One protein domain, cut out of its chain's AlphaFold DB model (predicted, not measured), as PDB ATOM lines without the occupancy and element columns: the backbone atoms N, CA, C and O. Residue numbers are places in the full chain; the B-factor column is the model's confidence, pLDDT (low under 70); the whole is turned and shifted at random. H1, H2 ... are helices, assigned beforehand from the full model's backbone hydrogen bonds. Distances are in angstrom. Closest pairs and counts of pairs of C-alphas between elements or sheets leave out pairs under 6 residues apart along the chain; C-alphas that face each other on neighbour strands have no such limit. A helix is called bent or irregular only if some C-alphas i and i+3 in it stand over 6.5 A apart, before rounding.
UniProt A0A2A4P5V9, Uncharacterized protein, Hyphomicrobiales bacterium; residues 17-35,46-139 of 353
ATOM      1  N   LYS A  17     145.034 177.585 172.529       45.91
ATOM      2  CA  LYS A  17     145.907 178.087 173.612       45.91
ATOM      3  C   LYS A  17     145.557 177.452 174.972       45.91
ATOM      4  O   LYS A  17     145.438 178.130 175.991       45.91
ATOM      5  N   SER A  18     145.395 176.137 175.004       50.41
ATOM      6  CA  SER A  18     145.625 175.339 176.198       50.41
ATOM      7  C   SER A  18     147.007 175.737 176.736       50.41
ATOM      8  O   SER A  18     147.965 175.853 175.972       50.41
ATOM      9  N   GLY A  19     147.102 176.071 178.027       56.81
ATOM     10  CA  GLY A  19     148.237 176.809 178.614       56.81
ATOM     11  C   GLY A  19     149.621 176.144 178.526       56.81
ATOM     12  O   GLY A  19     150.571 176.651 179.119       56.81
ATOM     13  N   TRP A  20     149.743 175.022 177.815       70.56
ATOM     14  CA  TRP A  20     150.970 174.271 177.575       70.56
ATOM     15  C   TRP A  20     151.592 174.504 176.186       70.56
ATOM     16  O   TRP A  20     152.790 174.268 176.033       70.56
ATOM     17  N   VAL A  21     150.832 174.996 175.196       62.03
ATOM     18  CA  VAL A  21     151.345 175.276 173.841       62.03
ATOM     19  C   VAL A  21     152.315 176.462 173.895       62.03
ATOM     20  O   VAL A  21     151.937 177.582 174.249       62.03
ATOM     21  N   GLY A  22     153.589 176.224 173.568       61.88
ATOM     22  CA  GLY A  22     154.641 177.233 173.631       61.88
ATOM     23  C   GLY A  22     154.577 178.260 172.496       61.88
ATOM     24  O   GLY A  22     153.961 178.057 171.448       61.88
ATOM     25  N   SER A  23     155.293 179.378 172.667       62.47
ATOM     26  CA  SER A  23     155.383 180.448 171.658       62.47
ATOM     27  C   SER A  23     155.995 179.995 170.324       62.47
ATOM     28  O   SER A  23     155.753 180.631 169.295       62.47
ATOM     29  N   GLY A  24     156.765 178.899 170.328       62.22
ATOM     30  CA  GLY A  24     157.334 178.277 169.131       62.22
ATOM     31  C   GLY A  24     156.261 177.696 168.209       62.22
ATOM     32  O   GLY A  24     156.240 178.018 167.022       62.22
ATOM     33  N   ILE A  25     155.311 176.934 168.762       66.62
ATOM     34  CA  ILE A  25     154.209 176.325 168.001       66.62
ATOM     35  C   ILE A  25     153.318 177.400 167.370       66.62
ATOM     36  O   ILE A  25     152.992 177.320 166.187       66.62
ATOM     37  N   SER A  26     152.983 178.460 168.116       64.19
ATOM     38  CA  SER A  26     152.150 179.550 167.588       64.19
ATOM     39  C   SER A  26     152.774 180.252 166.374       64.19
ATOM     40  O   SER A  26     152.051 180.687 165.479       64.19
ATOM     41  N   ARG A  27     154.111 180.357 166.308       63.34
ATOM     42  CA  ARG A  27     154.811 180.916 165.136       63.34
ATOM     43  C   ARG A  27     154.757 179.975 163.935       63.34
ATOM     44  O   ARG A  27     154.552 180.444 162.819       63.34
ATOM     45  N   LEU A  28     154.913 178.672 164.162       61.88
ATOM     46  CA  LEU A  28     154.892 177.661 163.103       61.88
ATOM     47  C   LEU A  28     153.513 177.564 162.432       61.88
ATOM     48  O   LEU A  28     153.433 177.542 161.204       61.88
ATOM     49  N   PHE A  29     152.425 177.641 163.207       62.31
ATOM     50  CA  PHE A  29     151.062 177.696 162.659       62.31
ATOM     51  C   PHE A  29     150.812 178.918 161.760       62.31
ATOM     52  O   PHE A  29     150.127 178.818 160.738       62.31
ATOM     53  N   GLY A  30     151.410 180.069 162.092       56.62
ATOM     54  CA  GLY A  30     151.324 181.276 161.265       56.62
ATOM     55  C   GLY A  30     151.976 181.127 159.884       56.62
ATOM     56  O   GLY A  30     151.570 181.811 158.943       56.62
ATOM     57  N   ASN A  31     152.951 180.221 159.751       53.62
ATOM     58  CA  ASN A  31     153.622 179.910 158.488       53.62
ATOM     59  C   ASN A  31     152.867 178.849 157.669       53.62
ATOM     60  O   ASN A  31     152.789 178.985 156.449       53.62
ATOM     61  N   LEU A  32     152.266 177.847 158.324       47.94
ATOM     62  CA  LEU A  32     151.408 176.830 157.689       47.94
ATOM     63  C   LEU A  32     150.171 177.448 157.027       47.94
ATOM     64  O   LEU A  32     149.891 177.169 155.868       47.94
ATOM     65  N   SER A  33     149.504 178.378 157.718       47.06
ATOM     66  CA  SER A  33     148.293 179.065 157.229       47.06
ATOM     67  C   SER A  33     148.511 179.899 155.951       47.06
ATOM     68  O   SER A  33     147.567 180.471 155.410       47.06
ATOM     69  N   ARG A  34     149.765 180.038 155.492       44.00
ATOM     70  CA  ARG A  34     150.146 180.768 154.273       44.00
ATOM     71  C   ARG A  34     150.453 179.856 153.084       44.00
ATOM     72  O   ARG A  34     150.700 180.381 151.999       44.00
ATOM     73  N   ARG A  35     150.471 178.530 153.257       44.09
ATOM     74  CA  ARG A  35     150.678 177.578 152.158       44.09
ATOM     75  C   ARG A  35     149.314 177.122 151.617       44.09
ATOM     76  O   ARG A  35     148.446 176.792 152.415       44.09
ATOM     77  N   LEU A  46     142.737 160.793 158.569       70.19
ATOM     78  CA  LEU A  46     143.815 161.579 159.141       70.19
ATOM     79  C   LEU A  46     143.176 162.774 159.840       70.19
ATOM     80  O   LEU A  46     142.545 163.617 159.205       70.19
ATOM     81  N   ILE A  47     143.327 162.833 161.162       87.12
ATOM     82  CA  ILE A  47     143.037 164.055 161.913       87.12
ATOM     83  C   ILE A  47     143.979 165.167 161.436       87.12
ATOM     84  O   ILE A  47     145.097 164.876 161.009       87.12
ATOM     85  N   SER A  48     143.551 166.429 161.502       89.38
ATOM     86  CA  SER A  48     144.440 167.545 161.160       89.38
ATOM     87  C   SER A  48     145.574 167.667 162.185       89.38
ATOM     88  O   SER A  48     145.470 167.162 163.309       89.38
ATOM     89  N   ILE A  49     146.660 168.354 161.819       86.69
ATOM     90  CA  ILE A  49     147.776 168.580 162.744       86.69
ATOM     91  C   ILE A  49     147.345 169.423 163.952       86.69
ATOM     92  O   ILE A  49     147.768 169.146 165.070       86.69
ATOM     93  N   GLU A  50     146.436 170.381 163.757       87.62
ATOM     94  CA  GLU A  50     145.814 171.164 164.828       87.62
ATOM     95  C   GLU A  50     145.049 170.254 165.788       87.62
ATOM     96  O   GLU A  50     145.282 170.306 166.991       87.62
ATOM     97  N   THR A  51     144.193 169.371 165.257       88.81
ATOM     98  CA  THR A  51     143.420 168.426 166.074       88.81
ATOM     99  C   THR A  51     144.339 167.492 166.855       88.81
ATOM    100  O   THR A  51     144.120 167.272 168.043       88.81
ATOM    101  N   ALA A  52     145.397 166.970 166.228       90.56
ATOM    102  CA  ALA A  52     146.361 166.114 166.912       90.56
ATOM    103  C   ALA A  52     147.055 166.854 168.069       90.56
ATOM    104  O   ALA A  52     147.188 166.310 169.163       90.56
ATOM    105  N   ILE A  53     147.449 168.112 167.864       88.88
ATOM    106  CA  ILE A  53     148.094 168.921 168.903       88.88
ATOM    107  C   ILE A  53     147.114 169.261 170.026       88.88
ATOM    108  O   ILE A  53     147.462 169.105 171.190       88.88
ATOM    109  N   GLU A  54     145.880 169.658 169.719       86.56
ATOM    110  CA  GLU A  54     144.850 169.892 170.738       86.56
ATOM    111  C   GLU A  54     144.604 168.640 171.589       86.56
ATOM    112  O   GLU A  54     144.534 168.723 172.815       86.56
ATOM    113  N   MET A  55     144.548 167.472 170.945       89.12
ATOM    114  CA  MET A  55     144.347 166.191 171.613       89.12
ATOM    115  C   MET A  55     145.521 165.778 172.509       89.12
ATOM    116  O   MET A  55     145.264 165.153 173.534       89.12
ATOM    117  N   LEU A  56     146.775 166.139 172.188       87.44
ATOM    118  CA  LEU A  56     147.914 165.937 173.104       87.44
ATOM    119  C   LEU A  56     147.712 166.681 174.429       87.44
ATOM    120  O   LEU A  56     148.097 166.188 175.481       87.44
ATOM    121  N   GLY A  57     147.105 167.865 174.378       81.69
ATOM    122  CA  GLY A  57     146.891 168.729 175.534       81.69
ATOM    123  C   GLY A  57     145.709 168.374 176.423       81.69
ATOM    124  O   GLY A  57     145.505 169.031 177.443       81.69
ATOM    125  N   ASP A  58     144.894 167.408 176.006       83.81
ATOM    126  CA  ASP A  58     143.649 167.059 176.678       83.81
ATOM    127  C   ASP A  58     143.917 166.317 177.998       83.81
ATOM    128  O   ASP A  58     144.957 165.690 178.171       83.81
ATOM    129  N   GLU A  59     142.990 166.358 178.952       78.12
ATOM    130  CA  GLU A  59     143.129 165.587 180.196       78.12
ATOM    131  C   GLU A  59     142.831 164.092 179.986       78.12
ATOM    132  O   GLU A  59     143.216 163.255 180.805       78.12
ATOM    133  N   ASN A  60     142.149 163.733 178.894       80.44
ATOM    134  CA  ASN A  60     141.821 162.354 178.564       80.44
ATOM    135  C   ASN A  60     142.991 161.631 177.872       80.44
ATOM    136  O   ASN A  60     143.290 161.879 176.703       80.44
ATOM    137  N   ILE A  61     143.565 160.652 178.573       73.75
ATOM    138  CA  ILE A  61     144.697 159.825 178.126       73.75
ATOM    139  C   ILE A  61     144.417 159.092 176.799       73.75
ATOM    140  O   ILE A  61     145.312 158.981 175.960       73.75
ATOM    141  N   ASP A  62     143.181 158.653 176.536       79.38
ATOM    142  CA  ASP A  62     142.845 157.952 175.282       79.38
ATOM    143  C   ASP A  62     143.047 158.853 174.048       79.38
ATOM    144  O   ASP A  62     143.363 158.392 172.940       79.38
ATOM    145  N   LYS A  63     142.909 160.171 174.237       85.19
ATOM    146  CA  LYS A  63     143.171 161.153 173.186       85.19
ATOM    147  C   LYS A  63     144.664 161.348 172.944       85.19
ATOM    148  O   LYS A  63     145.025 161.633 171.807       85.19
ATOM    149  N   HIS A  64     145.529 161.125 173.938       86.56
ATOM    150  CA  HIS A  64     146.983 161.225 173.760       86.56
ATOM    151  C   HIS A  64     147.493 160.170 172.792       86.56
ATOM    152  O   HIS A  64     148.212 160.502 171.855       86.56
ATOM    153  N   GLN A  65     147.078 158.911 172.956       88.62
ATOM    154  CA  GLN A  65     147.504 157.848 172.044       88.62
ATOM    155  C   GLN A  65     147.011 158.117 170.615       88.62
ATOM    156  O   GLN A  65     147.786 158.037 169.664       88.62
ATOM    157  N   THR A  66     145.747 158.533 170.475       91.12
ATOM    158  CA  THR A  66     145.173 158.910 169.173       91.12
ATOM    159  C   THR A  66     145.920 160.089 168.541       91.12
ATOM    160  O   THR A  66     146.169 160.089 167.335       91.12
ATOM    161  N   ALA A  67     146.328 161.076 169.343       93.19
ATOM    162  CA  ALA A  67     147.125 162.206 168.891       93.19
ATOM    163  C   ALA A  67     148.518 161.786 168.409       93.19
ATOM    164  O   ALA A  67     148.933 162.190 167.324       93.19
ATOM    165  N   LEU A  68     149.224 160.947 169.174       94.38
ATOM    166  CA  LEU A  68     150.540 160.428 168.797       94.38
ATOM    167  C   LEU A  68     150.466 159.622 167.492       94.38
ATOM    168  O   LEU A  68     151.284 159.823 166.592       94.38
ATOM    169  N   ASP A  69     149.456 158.763 167.345       93.56
ATOM    170  CA  ASP A  69     149.237 158.002 166.113       93.56
ATOM    171  C   ASP A  69     148.874 158.914 164.930       93.56
ATOM    172  O   ASP A  69     149.371 158.714 163.818       93.56
ATOM    173  N   GLY A  70     148.069 159.954 165.167       94.31
ATOM    174  CA  GLY A  70     147.740 160.984 164.182       94.31
ATOM    175  C   GLY A  70     148.971 161.750 163.700       94.31
ATOM    176  O   GLY A  70     149.229 161.790 162.496       94.31
ATOM    177  N   LEU A  71     149.790 162.272 164.620       95.50
ATOM    178  CA  LEU A  71     151.054 162.951 164.302       95.50
ATOM    179  C   LEU A  71     151.989 162.042 163.504       95.50
ATOM    180  O   LEU A  71     152.540 162.450 162.482       95.50
ATOM    181  N   LYS A  72     152.127 160.780 163.924       96.12
ATOM    182  CA  LYS A  72     152.953 159.795 163.223       96.12
ATOM    183  C   LYS A  72     152.499 159.592 161.780       96.12
ATOM    184  O   LYS A  72     153.343 159.505 160.888       96.12
ATOM    185  N   LYS A  73     151.189 159.494 161.535       95.88
ATOM    186  CA  LYS A  73     150.644 159.340 160.180       95.88
ATOM    187  C   LYS A  73     150.821 160.609 159.341       95.88
ATOM    188  O   LYS A  73     151.287 160.494 158.213       95.88
ATOM    189  N   LEU A  74     150.547 161.789 159.902       93.88
ATOM    190  CA  LEU A  74     150.712 163.084 159.225       93.88
ATOM    191  C   LEU A  74     152.156 163.336 158.773       93.88
ATOM    192  O   LEU A  74     152.391 163.770 157.645       93.88
ATOM    193  N   VAL A  75     153.133 163.030 159.632       95.38
ATOM    194  CA  VAL A  75     154.560 163.159 159.293       95.38
ATOM    195  C   VAL A  75     154.972 162.145 158.228       95.38
ATOM    196  O   VAL A  75     155.804 162.451 157.383       95.38
ATOM    197  N   ARG A  76     154.392 160.941 158.228       94.44
ATOM    198  CA  ARG A  76     154.663 159.935 157.190       94.44
ATOM    199  C   ARG A  76     154.057 160.296 155.839       94.44
ATOM    200  O   ARG A  76     154.672 159.988 154.825       94.44
ATOM    201  N   SER A  77     152.871 160.901 155.820       93.62
ATOM    202  CA  SER A  77     152.190 161.270 154.576       93.62
ATOM    203  C   SER A  77     152.795 162.518 153.938       93.62
ATOM    204  O   SER A  77     152.913 162.576 152.720       93.62
ATOM    205  N   ASN A  78     153.179 163.507 154.750       92.56
ATOM    206  CA  ASN A  78     153.775 164.750 154.273       92.56
ATOM    207  C   ASN A  78     154.797 165.307 155.291       92.56
ATOM    208  O   ASN A  78     154.461 166.171 156.108       92.56
ATOM    209  N   PRO A  79     156.044 164.796 155.291       92.94
ATOM    210  CA  PRO A  79     157.059 165.199 156.262       92.94
ATOM    211  C   PRO A  79     157.494 166.658 156.103       92.94
ATOM    212  O   PRO A  79     157.782 167.303 157.108       92.94
ATOM    213  N   ASP A  80     157.518 167.197 154.881       89.94
ATOM    214  CA  ASP A  80     158.002 168.560 154.620       89.94
ATOM    215  C   ASP A  80     157.097 169.631 155.243       89.94
ATOM    216  O   ASP A  80     157.583 170.683 155.664       89.94
ATOM    217  N   ASP A  81     155.796 169.348 155.352       87.94
ATOM    218  CA  ASP A  81     154.843 170.254 155.990       87.94
ATOM    219  C   ASP A  81     154.639 169.954 157.478       87.94
ATOM    220  O   ASP A  81     154.415 170.881 158.251       87.94
ATOM    221  N   HIS A  82     154.735 168.694 157.918       92.56
ATOM    222  CA  HIS A  82     154.323 168.326 159.280       92.56
ATOM    223  C   HIS A  82     155.461 168.040 160.257       92.56
ATOM    224  O   HIS A  82     155.248 168.153 161.464       92.56
ATOM    225  N   TYR A  83     156.657 167.671 159.789       95.81
ATOM    226  CA  TYR A  83     157.712 167.154 160.665       95.81
ATOM    227  C   TYR A  83     158.118 168.141 161.767       95.81
ATOM    228  O   TYR A  83     158.056 167.806 162.950       95.81
ATOM    229  N   ILE A  84     158.481 169.372 161.394       95.00
ATOM    230  CA  ILE A  84     158.966 170.380 162.349       95.00
ATOM    231  C   ILE A  84     157.873 170.769 163.352       95.00
ATOM    232  O   ILE A  84     158.144 170.904 164.544       95.00
ATOM    233  N   ILE A  85     156.621 170.900 162.899       92.44
ATOM    234  CA  ILE A  85     155.497 171.227 163.785       92.44
ATOM    235  C   ILE A  85     155.211 170.079 164.751       92.44
ATOM    236  O   ILE A  85     155.036 170.327 165.944       92.44
ATOM    237  N   ALA A  86     155.218 168.834 164.272       95.44
ATOM    238  CA  ALA A  86     155.030 167.662 165.119       95.44
ATOM    239  C   ALA A  86     156.144 167.547 166.169       95.44
ATOM    240  O   ALA A  86     155.847 167.364 167.348       95.44
ATOM    241  N   GLN A  87     157.412 167.722 165.783       96.69
ATOM    242  CA  GLN A  87     158.519 167.680 166.738       96.69
ATOM    243  C   GLN A  87     158.449 168.813 167.764       96.69
ATOM    244  O   GLN A  87     158.650 168.575 168.955       96.69
ATOM    245  N   GLN A  88     158.098 170.031 167.342       95.19
ATOM    246  CA  GLN A  88     157.891 171.135 168.277       95.19
ATOM    247  C   GLN A  88     156.746 170.838 169.257       95.19
ATOM    248  O   GLN A  88     156.891 171.104 170.451       95.19
ATOM    249  N   ALA A  89     155.639 170.262 168.780       93.81
ATOM    250  CA  ALA A  89     154.519 169.849 169.622       93.81
ATOM    251  C   ALA A  89     154.926 168.811 170.669       93.81
ATOM    252  O   ALA A  89     154.597 168.964 171.844       93.81
ATOM    253  N   LEU A  90     155.692 167.797 170.265       96.50
ATOM    254  CA  LEU A  90     156.197 166.768 171.172       96.50
ATOM    255  C   LEU A  90     157.154 167.358 172.217       96.50
ATOM    256  O   LEU A  90     157.001 167.076 173.405       96.50
ATOM    257  N   CYS A  91     158.087 168.226 171.810       95.81
ATOM    258  CA  CYS A  91     158.996 168.916 172.729       95.81
ATOM    259  C   CYS A  91     158.251 169.772 173.760       95.81
ATOM    260  O   CYS A  91     158.556 169.728 174.955       95.81
ATOM    261  N   ASP A  92     157.271 170.561 173.319       92.88
ATOM    262  CA  ASP A  92     156.471 171.402 174.212       92.88
ATOM    263  C   ASP A  92     155.659 170.545 175.181       92.88
ATOM    264  O   ASP A  92     155.687 170.814 176.383       92.88
ATOM    265  N   TYR A  93     155.039 169.471 174.682       92.12
ATOM    266  CA  TYR A  93     154.249 168.536 175.479       92.12
ATOM    267  C   TYR A  93     155.086 167.871 176.571       92.12
ATOM    268  O   TYR A  93     154.734 167.911 177.750       92.12
ATOM    269  N   ILE A  94     156.237 167.301 176.203       93.12
ATOM    270  CA  ILE A  94     157.147 166.642 177.145       93.12
ATOM    271  C   ILE A  94     157.550 167.623 178.252       93.12
ATOM    272  O   ILE A  94     157.485 167.291 179.440       93.12
ATOM    273  N   ARG A  95     157.919 168.858 177.895       91.12
ATOM    274  CA  ARG A  95     158.348 169.874 178.866       91.12
ATOM    275  C   ARG A  95     157.209 170.367 179.756       91.12
ATOM    276  O   ARG A  95     157.423 170.544 180.956       91.12
ATOM    277  N   SER A  96     156.014 170.600 179.217       87.56
ATOM    278  CA  SER A  96     154.867 171.054 180.011       87.56
ATOM    279  C   SER A  96     154.377 169.975 180.968       87.56
ATOM    280  O   SER A  96     154.168 170.249 182.152       87.56
ATOM    281  N   SER A  97     154.275 168.734 180.490       85.81
ATOM    282  CA  SER A  97     153.828 167.590 181.288       85.81
ATOM    283  C   SER A  97     154.829 167.257 182.397       85.81
ATOM    284  O   SER A  97     154.440 166.865 183.497       85.81
ATOM    285  N   SER A  98     156.117 167.544 182.177       83.56
ATOM    286  CA  SER A  98     157.156 167.437 183.208       83.56
ATOM    287  C   SER A  98     156.972 168.424 184.371       83.56
ATOM    288  O   SER A  98     157.289 168.089 185.512       83.56
ATOM    289  N   ARG A  99     156.441 169.632 184.119       74.62
ATOM    290  CA  ARG A  99     156.232 170.672 185.152       74.62
ATOM    291  C   ARG A  99     155.005 170.411 186.019       74.62
ATOM    292  O   ARG A  99     155.017 170.729 187.207       74.62
ATOM    293  N   ASN A 100     153.964 169.822 185.436       60.88
ATOM    294  CA  ASN A 100     152.698 169.565 186.122       60.88
ATOM    295  C   ASN A 100     152.778 168.398 187.117       60.88
ATOM    296  O   ASN A 100     151.914 168.263 187.978       60.88
ATOM    297  N   ASN A 101     153.844 167.593 187.072       57.75
ATOM    298  CA  ASN A 101     153.980 166.381 187.881       57.75
ATOM    299  C   ASN A 101     154.379 166.623 189.361       57.75
ATOM    300  O   ASN A 101     154.915 165.730 190.013       57.75
ATOM    301  N   GLY A 102     154.112 167.824 189.894       48.44
ATOM    302  CA  GLY A 102     154.045 168.169 191.321       48.44
ATOM    303  C   GLY A 102     155.172 167.651 192.227       48.44
ATOM    304  O   GLY A 102     155.129 166.515 192.684       48.44
ATOM    305  N   ASN A 103     156.132 168.526 192.554       47.81
ATOM    306  CA  ASN A 103     157.051 168.529 193.714       47.81
ATOM    307  C   ASN A 103     157.417 167.186 194.396       47.81
ATOM    308  O   ASN A 103     157.535 167.110 195.619       47.81
ATOM    309  N   THR A 104     157.638 166.123 193.630       50.75
ATOM    310  CA  THR A 104     158.084 164.829 194.147       50.75
ATOM    311  C   THR A 104     159.310 164.420 193.351       50.75
ATOM    312  O   THR A 104     159.214 163.825 192.286       50.75
ATOM    313  N   LYS A 105     160.488 164.760 193.887       54.06
ATOM    314  CA  LYS A 105     161.824 164.545 193.291       54.06
ATOM    315  C   LYS A 105     162.152 163.086 192.898       54.06
ATOM    316  O   LYS A 105     163.249 162.833 192.427       54.06
ATOM    317  N   ASN A 106     161.225 162.145 193.094       58.44
ATOM    318  CA  ASN A 106     161.414 160.704 192.924       58.44
ATOM    319  C   ASN A 106     160.394 160.033 191.986       58.44
ATOM    320  O   ASN A 106     160.434 158.810 191.863       58.44
ATOM    321  N   LYS A 107     159.462 160.759 191.353       73.38
ATOM    322  CA  LYS A 107     158.532 160.121 190.405       73.38
ATOM    323  C   LYS A 107     159.210 159.884 189.056       73.38
ATOM    324  O   LYS A 107     159.780 160.809 188.479       73.38
ATOM    325  N   THR A 108     159.120 158.647 188.574       80.81
ATOM    326  CA  THR A 108     159.445 158.265 187.195       80.81
ATOM    327  C   THR A 108     158.583 159.048 186.203       80.81
ATOM    328  O   THR A 108     157.500 159.526 186.556       80.81
ATOM    329  N   CYS A 109     159.060 159.191 184.968       86.25
ATOM    330  CA  CYS A 109     158.294 159.806 183.893       86.25
ATOM    331  C   CYS A 109     156.997 159.021 183.631       86.25
ATOM    332  O   CYS A 109     156.919 157.816 183.879       86.25
ATOM    333  N   SER A 110     155.949 159.731 183.213       88.38
ATOM    334  CA  SER A 110     154.627 159.143 182.986       88.38
ATOM    335  C   SER A 110     154.560 158.437 181.626       88.38
ATOM    336  O   SER A 110     155.353 158.743 180.734       88.38
ATOM    337  N   GLU A 111     153.619 157.505 181.444       88.00
ATOM    338  CA  GLU A 111     153.469 156.763 180.179       88.00
ATOM    339  C   GLU A 111     153.187 157.689 178.987       88.00
ATOM    340  O   GLU A 111     153.646 157.430 177.876       88.00
ATOM    341  N   GLU A 112     152.521 158.818 179.215       88.94
ATOM    342  CA  GLU A 112     152.254 159.819 178.187       88.94
ATOM    343  C   GLU A 112     153.546 160.517 177.729       88.94
ATOM    344  O   GLU A 112     153.791 160.664 176.530       88.94
ATOM    345  N   ILE A 113     154.422 160.887 178.675       92.00
ATOM    346  CA  ILE A 113     155.749 161.446 178.365       92.00
ATOM    347  C   ILE A 113     156.606 160.396 177.653       92.00
ATOM    348  O   ILE A 113     157.286 160.718 176.678       92.00
ATOM    349  N   ILE A 114     156.555 159.140 178.103       93.38
ATOM    350  CA  ILE A 114     157.264 158.022 177.472       93.38
ATOM    351  C   ILE A 114     156.795 157.852 176.020       93.38
ATOM    352  O   ILE A 114     157.631 157.725 175.126       93.38
ATOM    353  N   GLY A 115     155.483 157.866 175.768       93.88
ATOM    354  CA  GLY A 115     154.900 157.762 174.429       93.88
ATOM    355  C   GLY A 115     155.310 158.917 173.516       93.88
ATOM    356  O   GLY A 115     155.765 158.686 172.393       93.88
ATOM    357  N   ALA A 116     155.235 160.153 174.016       95.25
ATOM    358  CA  ALA A 116     155.643 161.337 173.267       95.25
ATOM    359  C   ALA A 116     157.145 161.335 172.947       95.25
ATOM    360  O   ALA A 116     157.529 161.595 171.808       95.25
ATOM    361  N   PHE A 117     157.996 160.987 173.916       96.12
ATOM    362  CA  PHE A 117     159.443 160.919 173.708       96.12
ATOM    363  C   PHE A 117     159.832 159.784 172.753       96.12
ATOM    364  O   PHE A 117     160.680 159.976 171.886       96.12
ATOM    365  N   ARG A 118     159.153 158.631 172.822       95.62
ATOM    366  CA  ARG A 118     159.310 157.552 171.832       95.62
ATOM    367  C   ARG A 118     158.970 158.019 170.427       95.62
ATOM    368  O   ARG A 118     159.729 157.734 169.508       95.62
ATOM    369  N   LEU A 119     157.854 158.729 170.252       96.19
ATOM    370  CA  LEU A 119     157.481 159.247 168.940       96.19
ATOM    371  C   LEU A 119     158.485 160.295 168.445       96.19
ATOM    372  O   LEU A 119     158.886 160.231 167.287       96.19
ATOM    373  N   PHE A 120     158.922 161.205 169.321       96.94
ATOM    374  CA  PHE A 120     159.968 162.185 169.016       96.94
ATOM    375  C   PHE A 120     161.199 161.479 168.440       96.94
ATOM    376  O   PHE A 120     161.623 161.793 167.328       96.94
ATOM    377  N   SER A 121     161.708 160.459 169.138       95.06
ATOM    378  CA  SER A 121     162.873 159.680 168.708       95.06
ATOM    379  C   SER A 121     162.624 158.865 167.435       95.06
ATOM    380  O   SER A 121     163.463 158.887 166.538       95.06
ATOM    381  N   ASP A 122     161.471 158.200 167.304       94.19
ATOM    382  CA  ASP A 122     161.093 157.411 166.117       94.19
ATOM    383  C   ASP A 122     161.066 158.263 164.833       94.19
ATOM    384  O   ASP A 122     161.330 157.758 163.738       94.19
ATOM    385  N   LEU A 123     160.708 159.545 164.945       95.69
ATOM    386  CA  LEU A 123     160.617 160.455 163.807       95.69
ATOM    387  C   LEU A 123     161.976 161.070 163.417       95.69
ATOM    388  O   LEU A 123     162.107 161.525 162.280       95.69
ATOM    389  N   ARG A 124     163.003 161.055 164.284       95.38
ATOM    390  CA  ARG A 124     164.345 161.633 164.019       95.38
ATOM    391  C   ARG A 124     165.259 160.692 163.231       95.38
ATOM    392  O   ARG A 124     166.316 160.271 163.694       95.38
ATOM    393  N   ASN A 125     164.855 160.353 162.010       93.94
ATOM    394  CA  ASN A 125     165.727 159.671 161.051       93.94
ATOM    395  C   ASN A 125     166.686 160.659 160.346       93.94
ATOM    396  O   ASN A 125     166.539 161.874 160.456       93.94
ATOM    397  N   GLN A 126     167.651 160.139 159.580       93.25
ATOM    398  CA  GLN A 126     168.668 160.956 158.900       93.25
ATOM    399  C   GLN A 126     168.097 162.018 157.946       93.25
ATOM    400  O   GLN A 126     168.663 163.103 157.840       93.25
ATOM    401  N   GLU A 127     167.003 161.733 157.233       95.44
ATOM    402  CA  GLU A 127     166.384 162.711 156.326       95.44
ATOM    403  C   GLU A 127     165.716 163.838 157.107       95.44
ATOM    404  O   GLU A 127     165.826 165.008 156.757       95.44
ATOM    405  N   ASN A 128     165.059 163.487 158.203       96.38
ATOM    406  CA  ASN A 128     164.394 164.443 159.065       96.38
ATOM    407  C   ASN A 128     165.383 165.315 159.843       96.38
ATOM    408  O   ASN A 128     165.136 166.504 159.980       96.38
ATOM    409  N   ILE A 129     166.547 164.793 160.234       95.19
ATOM    410  CA  ILE A 129     167.633 165.610 160.802       95.19
ATOM    411  C   ILE A 129     168.126 166.661 159.796       95.19
ATOM    412  O   ILE A 129     168.399 167.793 160.185       95.19
ATOM    413  N   LYS A 130     168.185 166.342 158.494       95.62
ATOM    414  CA  LYS A 130     168.488 167.359 157.467       95.62
ATOM    415  C   LYS A 130     167.411 168.440 157.419       95.62
ATOM    416  O   LYS A 130     167.751 169.613 157.373       95.62
ATOM    417  N   ARG A 131     166.130 168.068 157.537       95.56
ATOM    418  CA  ARG A 131     165.028 169.043 157.638       95.56
ATOM    419  C   ARG A 131     165.166 169.954 158.858       95.56
ATOM    420  O   ARG A 131     164.843 171.131 158.754       95.56
ATOM    421  N   GLU A 132     165.643 169.438 159.993       95.44
ATOM    422  CA  GLU A 132     165.935 170.266 161.176       95.44
ATOM    423  C   GLU A 132     167.019 171.304 160.868       95.44
ATOM    424  O   GLU A 132     166.847 172.478 161.186       95.44
ATOM    425  N   GLN A 133     168.094 170.886 160.194       94.31
ATOM    426  CA  GLN A 133     169.192 171.768 159.791       94.31
ATOM    427  C   GLN A 133     168.738 172.825 158.776       94.31
ATOM    428  O   GLN A 133     168.997 174.008 158.981       94.31
ATOM    429  N   ASP A 134     168.023 172.416 157.725       94.25
ATOM    430  CA  ASP A 134     167.517 173.302 156.668       94.25
ATOM    431  C   ASP A 134     166.514 174.333 157.208       94.25
ATOM    432  O   ASP A 134     166.447 175.464 156.726       94.25
ATOM    433  N   ALA A 135     165.729 173.948 158.218       92.94
ATOM    434  CA  ALA A 135     164.784 174.829 158.894       92.94
ATOM    435  C   ALA A 135     165.425 175.692 159.994       92.94
ATOM    436  O   ALA A 135     164.710 176.481 160.617       92.94
ATOM    437  N   GLU A 136     166.725 175.519 160.271       93.75
ATOM    438  CA  GLU A 136     167.417 176.079 161.442       93.75
ATOM    439  C   GLU A 136     166.642 175.822 162.752       93.75
ATOM    440  O   GLU A 136     166.600 176.650 163.667       93.75
ATOM    441  N   TRP A 137     165.970 174.669 162.827       93.62
ATOM    442  CA  TRP A 137     165.162 174.281 163.972       93.62
ATOM    443  C   TRP A 137     166.012 173.539 164.999       93.62
ATOM    444  O   TRP A 137     166.815 172.672 164.663       93.62
ATOM    445  N   ASP A 138     165.810 173.876 166.270       91.44
ATOM    446  CA  ASP A 138     166.656 173.426 167.369       91.44
ATOM    447  C   ASP A 138     165.796 172.711 168.434       91.44
ATOM    448  O   ASP A 138     165.036 173.378 169.152       91.44
ATOM    449  N   PRO A 139     165.853 171.364 168.516       95.44
ATOM    450  CA  PRO A 139     165.029 170.583 169.434       95.44
ATOM    451  C   PRO A 139     165.372 170.869 170.899       95.44
ATOM    452  O   PRO A 139     166.488 170.620 171.358       95.44
TER     453      PRO A 139
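Overview. This is residues 17 to 35 and 46 to 139 of the 353 residues of an uncharacterized protein of Hyphomicrobiales bacterium (UniProt A0A2A4P5V9). The long helix H4 runs through the middle of an all-helix body, with H1, H2, H3 and H5 lengthwise around it and H6 across near its beginning; residues 102 to 108 stick out. H3, H4 and H5 form an up-and-down bundle, each running against the one before. The 113 printed residues, with six named helices, H1 to H6, are compact, radius of gyration of the C-alphas 13.8 A, spanning 42 by 26 by 24 A.

Along the chain. Find C-alpha 79 at (157.059, 165.199, 156.262); from there H4 runs 30.5 A to residue 100, irregular where C-alphas 81 and 84 are 7.6 A apart. Look for H3 at residues 61 to 77, 24.8 A, H5 at 111 to 123, H1 at 23 to 32, H2 at 49 to 56 and H6 at 126 to 134, ending at (167.517, 173.302, 156.668).

Arrangement. The hub H4 touches the five other helices. With H5 it forms a hairpin, closest C-alphas Ile 94 and Ile 113, 5.5 A. Its residues 79 to 84 alone touch H6, about perpendicular at 87 degrees, closest C-alphas Ile 84 and Glu 132, 7.1 A. Every O i to N i+4 pair is within hydrogen-bond range in H2, H3, H5 and H6, 5 of 6 in H1, 16 of 18 in H4.

Size, cuts and confidence. Residues 36 to 45 are cut out, C-alphas 35 and 46 standing 18.8 A apart. Of the links printed whole, none is long. Residues 17 to 19, 21 to 35 and 100 to 106 have pLDDT under 70.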